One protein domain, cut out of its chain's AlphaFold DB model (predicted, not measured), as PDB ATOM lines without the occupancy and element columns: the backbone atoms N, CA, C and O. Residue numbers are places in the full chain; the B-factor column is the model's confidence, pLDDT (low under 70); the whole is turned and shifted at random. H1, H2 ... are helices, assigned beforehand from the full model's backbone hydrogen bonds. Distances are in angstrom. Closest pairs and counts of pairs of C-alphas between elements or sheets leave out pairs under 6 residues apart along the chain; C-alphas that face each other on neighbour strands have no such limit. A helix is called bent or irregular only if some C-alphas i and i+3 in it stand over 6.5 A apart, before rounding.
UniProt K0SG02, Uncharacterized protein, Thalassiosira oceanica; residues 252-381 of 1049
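What this domain is: This is residues 252 to 381 of the 1049 residues of an uncharacterized protein of Thalassiosira oceanica (UniProt K0SG02). A small body of helices has one long helical arm: H2 and H5 lie side by side, and H6 starts beside H5 and runs off nearly at a right angle, its residues 365 to 381 sticking out. H4 is near H5 and H6, H3 touches no helix, and H1 lies by the first residues of H2. The printed part has 130 residues with six named helices, H1 to H6 in chain order, and no named strand: all helix. It is loose, with a radius of gyration of the C-alphas of 17.8 A, and elongated, spanning 63 by 40 by 26 A.

How they stand to each other: H1, residues 252 to 259, and H2, residues 265 to 284, form a helical hairpin; they only just touch, with 3 pairs of C-alphas within 8 A, the closest being Phe 252 and Ser 268 at 6.2 A. H3, residues 293 to 302, is apart from H2. H4, residues 314 to 325, is close to but not clearly touching H5, residues 333 to 341; their closest C-alphas, of Met 323 and Trp 340, are 7.9 A apart. H5 touches H2 at a shallow tilt of 13 degrees, the same way, closest at the C-alphas of Leu 274 and Met 338, 5.5 A. H6, residues 354 to 381, touches H5 with residues 354 to 358 alone, about perpendicular at 84 degrees; the closest C-alphas, of Ala 334 and Asp 354, are 4.9 A apart. Every O i to N i+4 pair is within hydrogen-bond range in H1, H3 and H4, against 15 of 16 in H2, 4 of 5 in H5 and 22 of 24 in H6.

Where its parts are: H1 begins at C-alpha 252, (-19.431, 25.437, 32.292). H2 is 28.9 A long and H4 16.6 A. H6, 38.4 A, ends at C-alpha 381, (-63.701, 57.257, 31.587); it has a kink of 28 degrees near residue 375 and is only just irregular, with C-alphas 376 and 379 7.0 A apart.

The domain as a whole: The C-alphas of Cys 258 and Gly 380, the two farthest apart, are 63.9 A apart. The printed part has no cut; the links H3 to H4 and H5 to H6 are long. Residues 252 to 272 and 328 to 330 have pLDDT under 70.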
ATOM      1  N   PHE A 252     -19.798  24.829  33.586       45.16
ATOM      2  CA  PHE A 252     -19.431  25.437  32.292       45.16
ATOM      3  C   PHE A 252     -17.925  25.538  32.020       45.16
ATOM      4  O   PHE A 252     -17.502  25.262  30.900       45.16
ATOM      5  N   THR A 253     -17.110  25.886  33.017       45.16
ATOM      6  CA  THR A 253     -15.657  26.085  32.852       45.16
ATOM      7  C   THR A 253     -14.949  24.807  32.395       45.16
ATOM      8  O   THR A 253     -14.262  24.813  31.372       45.16
ATOM      9  N   TYR A 254     -15.196  23.685  33.077       44.75
ATOM     10  CA  TYR A 254     -14.609  22.387  32.726       44.75
ATOM     11  C   TYR A 254     -15.113  21.863  31.369       44.75
ATOM     12  O   TYR A 254     -14.335  21.352  30.568       44.75
ATOM     13  N   LEU A 255     -16.402  22.050  31.056       44.97
ATOM     14  CA  LEU A 255     -16.979  21.604  29.783       44.97
ATOM     15  C   LEU A 255     -16.422  22.395  28.584       44.97
ATOM     16  O   LEU A 255     -16.173  21.818  27.528       44.97
ATOM     17  N   CYS A 256     -16.177  23.700  28.753       44.81
ATOM     18  CA  CYS A 256     -15.555  24.539  27.728       44.81
ATOM     19  C   CYS A 256     -14.101  24.105  27.459       44.81
ATOM     20  O   CYS A 256     -13.693  24.010  26.301       44.81
ATOM     21  N   PHE A 257     -13.353  23.774  28.521       42.91
ATOM     22  CA  PHE A 257     -11.975  23.279  28.447       42.91
ATOM     23  C   PHE A 257     -11.883  21.905  27.757       42.91
ATOM     24  O   PHE A 257     -11.093  21.728  26.830       42.91
ATOM     25  N   CYS A 258     -12.740  20.953  28.140       45.00
ATOM     26  CA  CYS A 258     -12.737  19.595  27.588       45.00
ATOM     27  C   CYS A 258     -13.228  19.500  26.132       45.00
ATOM     28  O   CYS A 258     -12.806  18.595  25.417       45.00
ATOM     29  N   LEU A 259     -14.113  20.400  25.678       45.56
ATOM     30  CA  LEU A 259     -14.714  20.321  24.336       45.56
ATOM     31  C   LEU A 259     -14.071  21.232  23.276       45.56
ATOM     32  O   LEU A 259     -14.411  21.087  22.103       45.56
ATOM     33  N   LYS A 260     -13.173  22.157  23.651       45.88
ATOM     34  CA  LYS A 260     -12.557  23.150  22.737       45.88
ATOM     35  C   LYS A 260     -13.590  23.899  21.868       45.88
ATOM     36  O   LYS A 260     -13.427  24.040  20.659       45.88
ATOM     37  N   LEU A 261     -14.683  24.351  22.490       46.75
ATOM     38  CA  LEU A 261     -15.768  25.079  21.824       46.75
ATOM     39  C   LEU A 261     -15.697  26.580  22.133       46.75
ATOM     40  O   LEU A 261     -16.147  27.023  23.188       46.75
ATOM     41  N   ASP A 262     -15.230  27.377  21.169       46.25
ATOM     42  CA  ASP A 262     -15.092  28.843  21.290       46.25
ATOM     43  C   ASP A 262     -16.423  29.597  21.511       46.25
ATOM     44  O   ASP A 262     -16.443  30.793  21.799       46.25
ATOM     45  N   LEU A 263     -17.567  28.916  21.378       44.91
ATOM     46  CA  LEU A 263     -18.895  29.534  21.310       44.91
ATOM     47  C   LEU A 263     -19.569  29.801  22.675       44.91
ATOM     48  O   LEU A 263     -20.684  30.324  22.696       44.91
ATOM     49  N   SER A 264     -18.946  29.433  23.803       47.03
ATOM     50  CA  SER A 264     -19.574  29.480  25.146       47.03
ATOM     51  C   SER A 264     -18.887  30.364  26.199       47.03
ATOM     52  O   SER A 264     -19.427  30.520  27.298       47.03
ATOM     53  N   LEU A 265     -17.758  31.003  25.874       49.22
ATOM     54  CA  LEU A 265     -16.997  31.846  26.812       49.22
ATOM     55  C   LEU A 265     -17.852  32.990  27.409       49.22
ATOM     56  O   LEU A 265     -17.851  33.243  28.614       49.22
ATOM     57  N   ASP A 266     -18.657  33.620  26.553       46.44
ATOM     58  CA  ASP A 266     -19.429  34.840  26.824       46.44
ATOM     59  C   ASP A 266     -20.663  34.631  27.740       46.44
ATOM     60  O   ASP A 266     -21.296  35.599  28.170       46.44
ATOM     61  N   ILE A 267     -21.017  33.375  28.052       49.00
ATOM     62  CA  ILE A 267     -22.054  33.018  29.040       49.00
ATOM     63  C   ILE A 267     -21.412  32.707  30.398       49.00
ATOM     64  O   ILE A 267     -21.898  33.193  31.420       49.00
ATOM     65  N   SER A 268     -20.298  31.964  30.407       47.06
ATOM     66  CA  SER A 268     -19.575  31.611  31.639       47.06
ATOM     67  C   SER A 268     -19.115  32.864  32.390       47.06
ATOM     68  O   SER A 268     -19.455  33.033  33.558       47.06
ATOM     69  N   ILE A 269     -18.466  33.805  31.692       53.28
ATOM     70  CA  ILE A 269     -17.937  35.047  32.287       53.28
ATOM     71  C   ILE A 269     -19.041  35.884  32.958       53.28
ATOM     72  O   ILE A 269     -18.852  36.407  34.053       53.28
ATOM     73  N   LYS A 270     -20.221  36.011  32.334       54.59
ATOM     74  CA  LYS A 270     -21.329  36.831  32.872       54.59
ATOM     75  C   LYS A 270     -22.008  36.176  34.074       54.59
ATOM     76  O   LYS A 270     -22.482  36.873  34.969       54.59
ATOM     77  N   SER A 271     -22.048  34.847  34.084       62.50
ATOM     78  CA  SER A 271     -22.549  34.044  35.197       62.50
ATOM     79  C   SER A 271     -21.659  34.183  36.436       62.50
ATOM     80  O   SER A 271     -22.145  34.476  37.531       62.50
ATOM     81  N   GLU A 272     -20.350  34.045  36.228       67.69
ATOM     82  CA  GLU A 272     -19.303  34.159  37.240       67.69
ATOM     83  C   GLU A 272     -19.201  35.585  37.801       67.69
ATOM     84  O   GLU A 272     -19.212  35.770  39.015       67.69
ATOM     85  N   ALA A 273     -19.239  36.612  36.944       74.56
ATOM     86  CA  ALA A 273     -19.239  38.010  37.377       74.56
ATOM     87  C   ALA A 273     -20.453  38.371  38.259       74.56
ATOM     88  O   ALA A 273     -20.312  39.126  39.220       74.56
ATOM     89  N   LEU A 274     -21.640  37.813  37.981       81.38
ATOM     90  CA  LEU A 274     -22.822  37.984  38.837       81.38
ATOM     91  C   LEU A 274     -22.691  37.241  40.176       81.38
ATOM     92  O   LEU A 274     -23.236  37.695  41.181       81.38
ATOM     93  N   HIS A 275     -22.007  36.099  40.196       81.06
ATOM     94  CA  HIS A 275     -21.746  35.351  41.423       81.06
ATOM     95  C   HIS A 275     -20.740  36.095  42.316       81.06
ATOM     96  O   HIS A 275     -21.020  36.357  43.484       81.06
ATOM     97  N   ASN A 276     -19.624  36.546  41.738       82.44
ATOM     98  CA  ASN A 276     -18.586  37.295  42.446       82.44
ATOM     99  C   ASN A 276     -19.120  38.628  43.000       82.44
ATOM    100  O   ASN A 276     -18.903  38.920  44.173       82.44
ATOM    101  N   ALA A 277     -19.939  39.360  42.236       84.94
ATOM    102  CA  ALA A 277     -20.598  40.582  42.710       84.94
ATOM    103  C   ALA A 277     -21.627  40.349  43.842       84.94
ATOM    104  O   ALA A 277     -21.990  41.293  44.547       84.94
ATOM    105  N   VAL A 278     -22.122  39.117  44.031       85.56
ATOM    106  CA  VAL A 278     -22.914  38.735  45.215       85.56
ATOM    107  C   VAL A 278     -21.999  38.350  46.378       85.56
ATOM    108  O   VAL A 278     -22.270  38.777  47.496       85.56
ATOM    109  N   LEU A 279     -20.897  37.629  46.142       84.69
ATOM    110  CA  LEU A 279     -19.896  37.322  47.175       84.69
ATOM    111  C   LEU A 279     -19.287  38.593  47.790       84.69
ATOM    112  O   LEU A 279     -19.156  38.677  49.009       84.69
ATOM    113  N   GLU A 280     -18.943  39.584  46.968       86.81
ATOM    114  CA  GLU A 280     -18.459  40.898  47.410       86.81
ATOM    115  C   GLU A 280     -19.510  41.609  48.267       86.81
ATOM    116  O   GLU A 280     -19.234  41.961  49.413       86.81
ATOM    117  N   ARG A 281     -20.753  41.704  47.776       88.44
ATOM    118  CA  ARG A 281     -21.856  42.320  48.521       88.44
ATOM    119  C   ARG A 281     -22.157  41.619  49.851       88.44
ATOM    120  O   ARG A 281     -22.491  42.281  50.828       88.44
ATOM    121  N   CYS A 282     -22.024  40.295  49.921       86.12
ATOM    122  CA  CYS A 282     -22.212  39.551  51.170       86.12
ATOM    123  C   CYS A 282     -21.123  39.873  52.208       86.12
ATOM    124  O   CYS A 282     -21.425  39.902  53.398       86.12
ATOM    125  N   LYS A 283     -19.886  40.164  51.773       86.38
ATOM    126  CA  LYS A 283     -18.800  40.621  52.659       86.38
ATOM    127  C   LYS A 283     -19.060  42.034  53.187       86.38
ATOM    128  O   LYS A 283     -18.877  42.263  54.376       86.38
ATOM    129  N   GLU A 284     -19.536  42.953  52.339       86.88
ATOM    130  CA  GLU A 284     -19.931  44.316  52.756       86.88
ATOM    131  C   GLU A 284     -21.019  44.318  53.844       86.88
ATOM    132  O   GLU A 284     -21.056  45.211  54.683       86.88
ATOM    133  N   LEU A 285     -21.912  43.323  53.816       84.69
ATOM    134  CA  LEU A 285     -23.054  43.188  54.725       84.69
ATOM    135  C   LEU A 285     -22.738  42.431  56.033       84.69
ATOM    136  O   LEU A 285     -23.641  42.224  56.835       84.69
ATOM    137  N   GLY A 286     -21.490  42.006  56.258       78.62
ATOM    138  CA  GLY A 286     -21.082  41.293  57.480       78.62
ATOM    139  C   GLY A 286     -21.313  39.773  57.474       78.62
ATOM    140  O   GLY A 286     -20.923  39.101  58.422       78.62
ATOM    141  N   GLY A 287     -21.881  39.212  56.403       70.38
ATOM    142  CA  GLY A 287     -21.909  37.769  56.123       70.38
ATOM    143  C   GLY A 287     -22.891  36.898  56.922       70.38
ATOM    144  O   GLY A 287     -23.226  35.820  56.433       70.38
ATOM    145  N   ASP A 288     -23.368  37.332  58.091       77.25
ATOM    146  CA  ASP A 288     -24.379  36.604  58.871       77.25
ATOM    147  C   ASP A 288     -25.804  36.995  58.440       77.25
ATOM    148  O   ASP A 288     -26.214  38.155  58.536       77.25
ATOM    149  N   PHE A 289     -26.566  36.018  57.943       84.50
ATOM    150  CA  PHE A 289     -27.917  36.207  57.421       84.50
ATOM    151  C   PHE A 289     -28.861  35.152  58.001       84.50
ATOM    152  O   PHE A 289     -28.672  33.951  57.796       84.50
ATOM    153  N   ASN A 290     -29.941  35.594  58.652       86.44
ATOM    154  CA  ASN A 290     -30.973  34.713  59.205       86.44
ATOM    155  C   ASN A 290     -31.874  34.129  58.095       86.44
ATOM    156  O   ASN A 290     -33.017  34.544  57.891       86.44
ATOM    157  N   LEU A 291     -31.321  33.185  57.334       88.19
ATOM    158  CA  LEU A 291     -31.992  32.483  56.245       88.19
ATOM    159  C   LEU A 291     -32.846  31.325  56.772       88.19
ATOM    160  O   LEU A 291     -32.386  30.507  57.568       88.19
ATOM    161  N   THR A 292     -34.060  31.174  56.241       89.12
ATOM    162  CA  THR A 292     -34.892  29.979  56.473       89.12
ATOM    163  C   THR A 292     -34.248  28.712  55.890       89.12
ATOM    164  O   THR A 292     -33.442  28.783  54.964       89.12
ATOM    165  N   ARG A 293     -34.644  27.524  56.368       88.56
ATOM    166  CA  ARG A 293     -34.099  26.231  55.902       88.56
ATOM    167  C   ARG A 293     -34.102  26.069  54.373       88.56
ATOM    168  O   ARG A 293     -33.091  25.675  53.805       88.56
ATOM    169  N   ASP A 294     -35.196  26.419  53.695       87.56
ATOM    170  CA  ASP A 294     -35.263  26.354  52.225       87.56
ATOM    171  C   ASP A 294     -34.349  27.382  51.538       87.56
ATOM    172  O   ASP A 294     -33.781  27.099  50.484       87.56
ATOM    173  N   GLN A 295     -34.172  28.564  52.135       89.06
ATOM    174  CA  GLN A 295     -33.214  29.562  51.658       89.06
ATOM    175  C   GLN A 295     -31.770  29.071  51.825       89.06
ATOM    176  O   GLN A 295     -30.995  29.204  50.883       89.06
ATOM    177  N   GLN A 296     -31.428  28.447  52.957       89.31
ATOM    178  CA  GLN A 296     -30.122  27.814  53.187       89.31
ATOM    179  C   GLN A 296     -29.877  26.656  52.206       89.31
ATOM    180  O   GLN A 296     -28.809  26.575  51.604       89.31
ATOM    181  N   TYR A 297     -30.872  25.793  51.973       88.88
ATOM    182  CA  TYR A 297     -30.787  24.726  50.972       88.88
ATOM    183  C   TYR A 297     -30.521  25.279  49.563       88.88
ATOM    184  O   TYR A 297     -29.623  24.794  48.877       88.88
ATOM    185  N   LEU A 298     -31.247  26.320  49.137       87.00
ATOM    186  CA  LEU A 298     -31.049  26.947  47.825       87.00
ATOM    187  C   LEU A 298     -29.706  27.687  47.717       87.00
ATOM    188  O   LEU A 298     -29.078  27.643  46.662       87.00
ATOM    189  N   ALA A 299     -29.255  28.333  48.792       86.00
ATOM    190  CA  ALA A 299     -27.946  28.972  48.894       86.00
ATOM    191  C   ALA A 299     -26.819  27.934  48.709       86.00
ATOM    192  O   ALA A 299     -26.021  28.036  47.773       86.00
ATOM    193  N   ASN A 300     -26.852  26.853  49.496       84.44
ATOM    194  CA  ASN A 300     -25.910  25.734  49.426       84.44
ATOM    195  C   ASN A 300     -25.928  25.025  48.060       84.44
ATOM    196  O   ASN A 300     -24.869  24.748  47.501       84.44
ATOM    197  N   ALA A 301     -27.109  24.776  47.486       79.62
ATOM    198  CA  ALA A 301     -27.251  24.117  46.184       79.62
ATOM    199  C   ALA A 301     -26.754  24.976  45.004       79.62
ATOM    200  O   ALA A 301     -26.378  24.428  43.967       79.62
ATOM    201  N   VAL A 302     -26.725  26.307  45.150       77.69
ATOM    202  CA  VAL A 302     -26.112  27.232  44.178       77.69
ATOM    203  C   VAL A 302     -24.628  27.500  44.482       77.69
ATOM    204  O   VAL A 302     -23.887  27.896  43.583       77.69
ATOM    205  N   GLY A 303     -24.174  27.240  45.711       77.62
ATOM    206  CA  GLY A 303     -22.827  27.569  46.188       77.62
ATOM    207  C   GLY A 303     -22.647  29.055  46.518       77.62
ATOM    208  O   GLY A 303     -21.548  29.575  46.376       77.62
ATOM    209  N   SER A 304     -23.725  29.747  46.899       82.31
ATOM    210  CA  SER A 304     -23.782  31.192  47.173       82.31
ATOM    211  C   SER A 304     -24.181  31.440  48.635       82.31
ATOM    212  O   SER A 304     -25.027  30.695  49.120       82.31
ATOM    213  N   PRO A 305     -23.685  32.485  49.330       84.62
ATOM    214  CA  PRO A 305     -24.139  32.824  50.685       84.62
ATOM    215  C   PRO A 305     -25.623  33.218  50.749       84.62
ATOM    216  O   PRO A 305     -26.281  32.981  51.756       84.62
ATOM    217  N   LEU A 306     -26.160  33.797  49.667       88.50
ATOM    218  CA  LEU A 306     -27.569  34.183  49.547       88.50
ATOM    219  C   LEU A 306     -28.265  33.432  48.395       88.50
ATOM    220  O   LEU A 306     -27.670  33.263  47.324       88.50
ATOM    221  N   PRO A 307     -29.536  33.020  48.558       88.50
ATOM    222  CA  PRO A 307     -30.280  32.298  47.531       88.50
ATOM    223  C   PRO A 307     -30.819  33.232  46.439       88.50
ATOM    224  O   PRO A 307     -31.383  34.294  46.707       88.50
ATOM    225  N   TYR A 308     -30.739  32.793  45.185       87.62
ATOM    226  CA  TYR A 308     -31.279  33.539  44.050       87.62
ATOM    227  C   TYR A 308     -32.784  33.278  43.883       87.62
ATOM    228  O   TYR A 308     -33.199  32.288  43.280       87.62
ATOM    229  N   LEU A 309     -33.621  34.176  44.408       88.88
ATOM    230  CA  LEU A 309     -35.084  34.027  44.414       88.88
ATOM    231  C   LEU A 309     -35.765  34.835  43.289       88.88
ATOM    232  O   LEU A 309     -35.222  35.848  42.845       88.88
ATOM    233  N   PRO A 310     -36.966  34.456  42.809       89.75
ATOM    234  CA  PRO A 310     -37.795  35.318  41.956       89.75
ATOM    235  C   PRO A 310     -38.198  36.633  42.649       89.75
ATOM    236  O   PRO A 310     -37.955  36.819  43.838       89.75
ATOM    237  N   PHE A 311     -38.824  37.559  41.917       89.00
ATOM    238  CA  PHE A 311     -39.418  38.768  42.509       89.00
ATOM    239  C   PHE A 311     -40.707  38.425  43.264       89.00
ATOM    240  O   PHE A 311     -41.663  37.947  42.642       89.00
ATOM    241  N   ALA A 312     -40.741  38.705  44.568       85.00
ATOM    242  CA  ALA A 312     -41.864  38.385  45.449       85.00
ATOM    243  C   ALA A 312     -42.371  39.608  46.228       85.00
ATOM    244  O   ALA A 312     -43.568  39.899  46.187       85.00
ATOM    245  N   CYS A 313     -41.476  40.340  46.896       86.31
ATOM    246  CA  CYS A 313     -41.848  41.382  47.856       86.31
ATOM    247  C   CYS A 313     -42.164  42.722  47.167       86.31
ATOM    248  O   CYS A 313     -41.710  43.003  46.052       86.31
ATOM    249  N   LYS A 314     -42.963  43.578  47.812       87.94
ATOM    250  CA  LYS A 314     -43.365  44.891  47.267       87.94
ATOM    251  C   LYS A 314     -42.152  45.822  47.138       87.94
ATOM    252  O   LYS A 314     -42.044  46.578  46.178       87.94
ATOM    253  N   GLU A 315     -41.217  45.669  48.056       88.81
ATOM    254  CA  GLU A 315     -39.975  46.402  48.246       88.81
ATOM    255  C   GLU A 315     -39.037  46.138  47.057       88.81
ATOM    256  O   GLU A 315     -38.563  47.072  46.412       88.81
ATOM    257  N   GLU A 316     -38.902  44.871  46.649       91.06
ATOM    258  CA  GLU A 316     -38.205  44.475  45.417       91.06
ATOM    259  C   GLU A 316     -38.880  45.053  44.162       91.06
ATOM    260  O   GLU A 316     -38.206  45.471  43.222       91.06
ATOM    261  N   ASN A 317     -40.216  45.109  44.125       89.44
ATOM    262  CA  ASN A 317     -40.944  45.707  43.001       89.44
ATOM    263  C   ASN A 317     -40.727  47.234  42.924       89.44
ATOM    264  O   ASN A 317     -40.669  47.779  41.819       89.44
ATOM    265  N   GLN A 318     -40.591  47.916  44.066       89.06
ATOM    266  CA  GLN A 318     -40.273  49.345  44.144       89.06
ATOM    267  C   GLN A 318     -38.824  49.608  43.724       89.06
ATOM    268  O   GLN A 318     -38.604  50.372  42.786       89.06
ATOM    269  N   LYS A 319     -37.847  48.893  44.299       89.94
ATOM    270  CA  LYS A 319     -36.427  49.028  43.935       89.94
ATOM    271  C   LYS A 319     -36.149  48.661  42.477       89.94
ATOM    272  O   LYS A 319     -35.316  49.293  41.836       89.94
ATOM    273  N   PHE A 320     -36.899  47.721  41.897       90.44
ATOM    274  CA  PHE A 320     -36.836  47.438  40.459       90.44
ATOM    275  C   PHE A 320     -37.366  48.598  39.607       90.44
ATOM    276  O   PHE A 320     -36.792  48.900  38.564       90.44
ATOM    277  N   ALA A 321     -38.438  49.269  40.040       87.62
ATOM    278  CA  ALA A 321     -38.931  50.463  39.357       87.62
ATOM    279  C   ALA A 321     -37.921  51.619  39.457       87.62
ATOM    280  O   ALA A 321     -37.636  52.246  38.442       87.62
ATOM    281  N   GLU A 322     -37.344  51.854  40.639       87.44
ATOM    282  CA  GLU A 322     -36.287  52.850  40.860       87.44
ATOM    283  C   GLU A 322     -35.076  52.589  39.953       87.44
ATOM    284  O   GLU A 322     -34.708  53.468  39.181       87.44
ATOM    285  N   MET A 323     -34.519  51.369  39.960       88.25
ATOM    286  CA  MET A 323     -33.372  50.971  39.126       88.25
ATOM    287  C   MET A 323     -33.620  51.162  37.621       88.25
ATOM    288  O   MET A 323     -32.710  51.532  36.885       88.25
ATOM    289  N   ILE A 324     -34.837  50.890  37.138       85.62
ATOM    290  CA  ILE A 324     -35.186  51.051  35.717       85.62
ATOM    291  C   ILE A 324     -35.440  52.525  35.353       85.62
ATOM    292  O   ILE A 324     -35.231  52.900  34.202       85.62
ATOM    293  N   LEU A 325     -35.863  53.362  36.307       82.38
ATOM    294  CA  LEU A 325     -36.078  54.801  36.103       82.38
ATOM    295  C   LEU A 325     -34.792  55.632  36.250       82.38
ATOM    296  O   LEU A 325     -34.678  56.665  35.599       82.38
ATOM    297  N   SER A 326     -33.828  55.186  37.061       78.94
ATOM    298  CA  SER A 326     -32.521  55.840  37.238       78.94
ATOM    299  C   SER A 326     -31.467  55.427  36.201       78.94
ATOM    300  O   SER A 326     -30.378  55.997  36.168       78.94
ATOM    301  N   ALA A 327     -31.762  54.446  35.345       78.19
ATOM    302  CA  ALA A 327     -30.835  53.980  34.320       78.19
ATOM    303  C   ALA A 327     -30.767  54.945  33.120       78.19
ATOM    304  O   ALA A 327     -31.709  55.030  32.332       78.19
ATOM    305  N   GLU A 328     -29.607  55.582  32.905       58.53
ATOM    306  CA  GLU A 328     -29.324  56.458  31.744       58.53
ATOM    307  C   GLU A 328     -29.511  55.777  30.371       58.53
ATOM    308  O   GLU A 328     -29.515  56.433  29.329       58.53
ATOM    309  N   SER A 329     -29.604  54.446  30.324       62.62
ATOM    310  CA  SER A 329     -29.765  53.672  29.092       62.62
ATOM    311  C   SER A 329     -30.403  52.301  29.351       62.62
ATOM    312  O   SER A 329     -30.321  51.789  30.469       62.62
ATOM    313  N   PRO A 330     -31.007  51.656  28.329       68.31
ATOM    314  CA  PRO A 330     -31.600  50.327  28.467       68.31
ATOM    315  C   PRO A 330     -30.570  49.265  28.887       68.31
ATOM    316  O   PRO A 330     -29.828  48.731  28.065       68.31
ATOM    317  N   LEU A 331     -30.548  48.933  30.180       73.75
ATOM    318  CA  LEU A 331     -29.716  47.866  30.734       73.75
ATOM    319  C   LEU A 331     -30.065  46.520  30.086       73.75
ATOM    320  O   LEU A 331     -31.229  46.115  30.094       73.75
ATOM    321  N   ASP A 332     -29.060  45.792  29.600       82.88
ATOM    322  CA  ASP A 332     -29.179  44.360  29.291       82.88
ATOM    323  C   ASP A 332     -29.596  43.563  30.547       82.88
ATOM    324  O   ASP A 332     -29.352  44.007  31.666       82.88
ATOM    325  N   ASP A 333     -30.242  42.404  30.399       84.38
ATOM    326  CA  ASP A 333     -30.753  41.624  31.541       84.38
ATOM    327  C   ASP A 333     -29.635  41.131  32.469       84.38
ATOM    328  O   ASP A 333     -29.803  41.170  33.688       84.38
ATOM    329  N   ALA A 334     -28.480  40.733  31.921       79.88
ATOM    330  CA  ALA A 334     -27.323  40.341  32.726       79.88
ATOM    331  C   ALA A 334     -26.715  41.552  33.458       79.88
ATOM    332  O   ALA A 334     -26.444  41.488  34.656       79.88
ATOM    333  N   LYS A 335     -26.585  42.697  32.773       82.44
ATOM    334  CA  LYS A 335     -26.109  43.949  33.389       82.44
ATOM    335  C   LYS A 335     -27.062  44.462  34.470       82.44
ATOM    336  O   LYS A 335     -26.604  44.932  35.503       82.44
ATOM    337  N   ALA A 336     -28.372  44.336  34.272       85.50
ATOM    338  CA  ALA A 336     -29.377  44.669  35.278       85.50
ATOM    339  C   ALA A 336     -29.323  43.720  36.491       85.50
ATOM    340  O   ALA A 336     -29.504  44.185  37.610       85.50
ATOM    341  N   ALA A 337     -29.013  42.431  36.306       86.62
ATOM    342  CA  ALA A 337     -28.761  41.513  37.420       86.62
ATOM    343  C   ALA A 337     -27.497  41.894  38.221       86.62
ATOM    344  O   ALA A 337     -27.517  41.831  39.446       86.62
ATOM    345  N   MET A 338     -26.429  42.358  37.560       85.25
ATOM    346  CA  MET A 338     -25.235  42.879  38.248       85.25
ATOM    347  C   MET A 338     -25.507  44.208  38.966       85.25
ATOM    348  O   MET A 338     -25.093  44.388  40.103       85.25
ATOM    349  N   VAL A 339     -26.242  45.140  38.348       87.19
ATOM    350  CA  VAL A 339     -26.654  46.397  39.006       87.19
ATOM    351  C   VAL A 339     -27.580  46.122  40.199       87.19
ATOM    352  O   VAL A 339     -27.527  46.854  41.185       87.19
ATOM    353  N   TRP A 340     -28.368  45.040  40.158       90.56
ATOM    354  CA  TRP A 340     -29.231  44.626  41.263       90.56
ATOM    355  C   TRP A 340     -28.470  44.274  42.547       90.56
ATOM    356  O   TRP A 340     -29.002  44.519  43.629       90.56
ATOM    357  N   THR A 341     -27.240  43.743  42.475       88.06
ATOM    358  CA  THR A 341     -26.504  43.322  43.688       88.06
ATOM    359  C   THR A 341     -26.275  44.487  44.650       88.06
ATOM    360  O   THR A 341     -26.381  44.306  45.857       88.06
ATOM    361  N   LYS A 342     -26.111  45.712  44.133       88.62
ATOM    362  CA  LYS A 342     -25.969  46.945  44.927       88.62
ATOM    363  C   LYS A 342     -27.160  47.243  45.846       88.62
ATOM    364  O   LYS A 342     -27.004  47.965  46.823       88.62
ATOM    365  N   PHE A 343     -28.341  46.710  45.530       88.44
ATOM    366  CA  PHE A 343     -29.567  46.891  46.314       88.44
ATOM    367  C   PHE A 343     -29.883  45.698  47.226       88.44
ATOM    368  O   PHE A 343     -30.853  45.766  47.975       88.44
ATOM    369  N   VAL A 344     -29.097  44.615  47.175       89.56
ATOM    370  CA  VAL A 344     -29.276  43.448  48.049       89.56
ATOM    371  C   VAL A 344     -28.971  43.836  49.496       89.56
ATOM    372  O   VAL A 344     -27.948  44.471  49.777       89.56
ATOM    373  N   ASP A 345     -29.876  43.446  50.395       86.06
ATOM    374  CA  ASP A 345     -29.786  43.614  51.853       86.06
ATOM    375  C   ASP A 345     -29.650  42.268  52.596       86.06
ATOM    376  O   ASP A 345     -29.321  42.253  53.777       86.06
ATOM    377  N   GLY A 346     -29.897  41.139  51.917       80.94
ATOM    378  CA  GLY A 346     -29.906  39.798  52.512       80.94
ATOM    379  C   GLY A 346     -31.152  39.460  53.344       80.94
ATOM    380  O   GLY A 346     -31.227  38.365  53.893       80.94
ATOM    381  N   VAL A 347     -32.145  40.359  53.411       81.81
ATOM    382  CA  VAL A 347     -33.352  40.222  54.247       81.81
ATOM    383  C   VAL A 347     -34.638  40.376  53.424       81.81
ATOM    384  O   VAL A 347     -35.424  39.433  53.338       81.81
ATOM    385  N   ASN A 348     -34.847  41.520  52.764       83.75
ATOM    386  CA  ASN A 348     -36.049  41.806  51.964       83.75
ATOM    387  C   ASN A 348     -35.781  41.759  50.452       83.75
ATOM    388  O   ASN A 348     -36.707  41.580  49.658       83.75
ATOM    389  N   ILE A 349     -34.523  41.952  50.056       89.25
ATOM    390  CA  ILE A 349     -34.050  42.111  48.684       89.25
ATOM    391  C   ILE A 349     -32.971  41.059  48.430       89.25
ATOM    392  O   ILE A 349     -31.792  41.247  48.727       89.25
ATOM    393  N   MET A 350     -33.388  39.936  47.845       90.75
ATOM    394  CA  MET A 350     -32.500  38.813  47.517       90.75
ATOM    395  C   MET A 350     -31.893  38.973  46.109       90.75
ATOM    396  O   MET A 350     -32.515  39.606  45.241       90.75
ATOM    397  N   PRO A 351     -30.705  38.400  45.828       90.50
ATOM    398  CA  PRO A 351     -30.098  38.449  44.498       90.50
ATOM    399  C   PRO A 351     -30.974  37.761  43.435       90.50
ATOM    400  O   PRO A 351     -31.782  36.876  43.731       90.50
ATOM    401  N   LYS A 352     -30.840  38.193  42.173       90.06
ATOM    402  CA  LYS A 352     -31.702  37.788  41.046       90.06
ATOM    403  C   LYS A 352     -30.865  37.305  39.866       90.06
ATOM    404  O   LYS A 352     -29.881  37.943  39.512       90.06
ATOM    405  N   PHE A 353     -31.288  36.219  39.218       87.00
ATOM    406  CA  PHE A 353     -30.731  35.810  37.924       87.00
ATOM    407  C   PHE A 353     -31.211  36.730  36.787       87.00
ATOM    408  O   PHE A 353     -32.276  37.350  36.884       87.00
ATOM    409  N   ASP A 354     -30.488  36.739  35.662       84.38
ATOM    410  CA  ASP A 354     -30.897  37.414  34.417       84.38
ATOM    411  C   ASP A 354     -32.319  36.999  33.985       84.38
ATOM    412  O   ASP A 354     -33.118  37.818  33.542       84.38
ATOM    413  N   SER A 355     -32.667  35.725  34.179       84.75
ATOM    414  CA  SER A 355     -33.964  35.137  33.855       84.75
ATOM    415  C   SER A 355     -35.093  35.651  34.756       84.75
ATOM    416  O   SER A 355     -36.217  35.841  34.278       84.75
ATOM    417  N   HIS A 356     -34.802  35.945  36.030       89.50
ATOM    418  CA  HIS A 356     -35.738  36.584  36.959       89.50
ATOM    419  C   HIS A 356     -35.967  38.043  36.548       89.50
ATOM    420  O   HIS A 356     -37.117  38.464  36.417       89.50
ATOM    421  N   ILE A 357     -34.885  38.776  36.258       89.06
ATOM    422  CA  ILE A 357     -34.912  40.156  35.751       89.06
ATOM    423  C   ILE A 357     -35.709  40.244  34.442       89.06
ATOM    424  O   ILE A 357     -36.660  41.016  34.361       89.06
ATOM    425  N   ARG A 358     -35.407  39.399  33.448       88.38
ATOM    426  CA  ARG A 358     -36.091  39.324  32.143       88.38
ATOM    427  C   ARG A 358     -37.585  39.058  32.292       88.38
ATOM    428  O   ARG A 358     -38.417  39.772  31.726       88.38
ATOM    429  N   SER A 359     -37.936  38.041  33.079       88.62
ATOM    430  CA  SER A 359     -39.331  37.658  33.329       88.62
ATOM    431  C   SER A 359     -40.097  38.770  34.045       88.62
ATOM    432  O   SER A 359     -41.257  39.038  33.718       88.62
ATOM    433  N   HIS A 360     -39.443  39.456  34.987       89.94
ATOM    434  CA  HIS A 360     -40.038  40.582  35.688       89.94
ATOM    435  C   HIS A 360     -40.187  41.815  34.791       89.94
ATOM    436  O   HIS A 360     -41.268  42.398  34.755       89.94
ATOM    437  N   ARG A 361     -39.176  42.152  33.983       89.00
ATOM    438  CA  ARG A 361     -39.204  43.262  33.018       89.00
ATOM    439  C   ARG A 361     -40.368  43.127  32.035       89.00
ATOM    440  O   ARG A 361     -41.158  44.050  31.893       89.00
ATOM    441  N   VAL A 362     -40.576  41.948  31.442       87.88
ATOM    442  CA  VAL A 362     -41.705  41.711  30.514       87.88
ATOM    443  C   VAL A 362     -43.072  41.918  31.193       87.88
ATOM    444  O   VAL A 362     -44.001  42.446  30.572       87.88
ATOM    445  N   LYS A 363     -43.203  41.546  32.476       87.75
ATOM    446  CA  LYS A 363     -44.396  41.807  33.303       87.75
ATOM    447  C   LYS A 363     -44.534  43.305  33.617       87.75
ATOM    448  O   LYS A 363     -45.625  43.847  33.445       87.75
ATOM    449  N   PHE A 364     -43.449  43.967  34.013       88.50
ATOM    450  CA  PHE A 364     -43.373  45.398  34.314       88.50
ATOM    451  C   PHE A 364     -43.745  46.244  33.094       88.50
ATOM    452  O   PHE A 364     -44.728  46.974  33.155       88.50
ATOM    453  N   ASP A 365     -43.082  46.065  31.951       86.94
ATOM    454  CA  ASP A 365     -43.348  46.793  30.705       86.94
ATOM    455  C   ASP A 365     -44.801  46.638  30.236       86.94
ATOM    456  O   ASP A 365     -45.416  47.570  29.716       86.94
ATOM    457  N   ARG A 366     -45.373  45.436  30.399       88.19
ATOM    458  CA  ARG A 366     -46.788  45.189  30.098       88.19
ATOM    459  C   ARG A 366     -47.683  45.962  31.060       88.19
ATOM    460  O   ARG A 366     -48.644  46.575  30.606       88.19
ATOM    461  N   ASN A 367     -47.370  45.953  32.350       87.44
ATOM    462  CA  ASN A 367     -48.128  46.679  33.361       87.44
ATOM    463  C   ASN A 367     -48.000  48.205  33.186       87.44
ATOM    464  O   ASN A 367     -48.994  48.896  33.364       87.44
ATOM    465  N   GLN A 368     -46.843  48.727  32.759       84.94
ATOM    466  CA  GLN A 368     -46.664  50.145  32.426       84.94
ATOM    467  C   GLN A 368     -47.451  50.541  31.172       84.94
ATOM    468  O   GLN A 368     -48.131  51.560  31.183       84.94
ATOM    469  N   ARG A 369     -47.468  49.704  30.121       85.75
ATOM    470  CA  ARG A 369     -48.365  49.922  28.969       85.75
ATOM    471  C   ARG A 369     -49.842  49.890  29.366       85.75
ATOM    472  O   ARG A 369     -50.611  50.690  28.854       85.75
ATOM    473  N   VAL A 370     -50.243  49.003  30.281       87.31
ATOM    474  CA  VAL A 370     -51.619  48.969  30.809       87.31
ATOM    475  C   VAL A 370     -51.931  50.225  31.626       87.31
ATOM    476  O   VAL A 370     -52.991  50.800  31.412       87.31
ATOM    477  N   ARG A 371     -51.014  50.691  32.488       84.88
ATOM    478  CA  ARG A 371     -51.143  51.976  33.199       84.88
ATOM    479  C   ARG A 371     -51.312  53.122  32.210       84.88
ATOM    480  O   ARG A 371     -52.365  53.733  32.218       84.88
ATOM    481  N   GLN A 372     -50.388  53.292  31.264       86.00
ATOM    482  CA  GLN A 372     -50.470  54.333  30.238       86.00
ATOM    483  C   GLN A 372     -51.767  54.259  29.411       86.00
ATOM    484  O   GLN A 372     -52.346  55.292  29.096       86.00
ATOM    485  N   CYS A 373     -52.264  53.064  29.072       84.81
ATOM    486  CA  CYS A 373     -53.572  52.921  28.429       84.81
ATOM    487  C   CYS A 373     -54.722  53.380  29.336       84.81
ATOM    488  O   CYS A 373     -55.589  54.100  28.857       84.81
ATOM    489  N   VAL A 374     -54.727  53.007  30.620       83.69
ATOM    490  CA  VAL A 374     -55.732  53.466  31.596       83.69
ATOM    491  C   VAL A 374     -55.633  54.976  31.815       83.69
ATOM    492  O   VAL A 374     -56.655  55.648  31.797       83.69
ATOM    493  N   ASP A 375     -54.428  55.530  31.947       83.06
ATOM    494  CA  ASP A 375     -54.177  56.962  32.113       83.06
ATOM    495  C   ASP A 375     -54.668  57.762  30.897       83.06
ATOM    496  O   ASP A 375     -55.417  58.722  31.060       83.06
ATOM    497  N   ASN A 376     -54.364  57.301  29.679       82.38
ATOM    498  CA  ASN A 376     -54.899  57.869  28.436       82.38
ATOM    499  C   ASN A 376     -56.426  57.701  28.305       82.38
ATOM    500  O   ASN A 376     -57.060  58.443  27.559       82.38
ATOM    501  N   MET A 377     -57.017  56.720  28.994       80.19
ATOM    502  CA  MET A 377     -58.463  56.498  29.041       80.19
ATOM    503  C   MET A 377     -59.154  57.252  30.184       80.19
ATOM    504  O   MET A 377     -60.376  57.327  30.151       80.19
ATOM    505  N   LYS A 378     -58.440  57.849  31.155       75.50
ATOM    506  CA  LYS A 378     -59.058  58.548  32.302       75.50
ATOM    507  C   LYS A 378     -60.005  59.669  31.882       75.50
ATOM    508  O   LYS A 378     -61.033  59.832  32.520       75.50
ATOM    509  N   SER A 379     -59.703  60.401  30.811       74.44
ATOM    510  CA  SER A 379     -60.595  61.436  30.266       74.44
ATOM    511  C   SER A 379     -61.880  60.837  29.684       74.44
ATOM    512  O   SER A 379     -62.974  61.252  30.048       74.44
ATOM    513  N   GLY A 380     -61.762  59.808  28.840       75.12
ATOM    514  CA  GLY A 380     -62.912  59.077  28.295       75.12
ATOM    515  C   GLY A 380     -63.699  58.289  29.348       75.12
ATOM    516  O   GLY A 380     -64.887  58.049  29.163       75.12
ATOM    517  N   GLN A 381     -63.057  57.906  30.453       75.56
ATOM    518  CA  GLN A 381     -63.701  57.257  31.587       75.56
ATOM    519  C   GLN A 381     -64.407  58.272  32.493       75.56
ATOM    520  O   GLN A 381     -65.532  58.008  32.883       75.56
TER     521      GLN A 381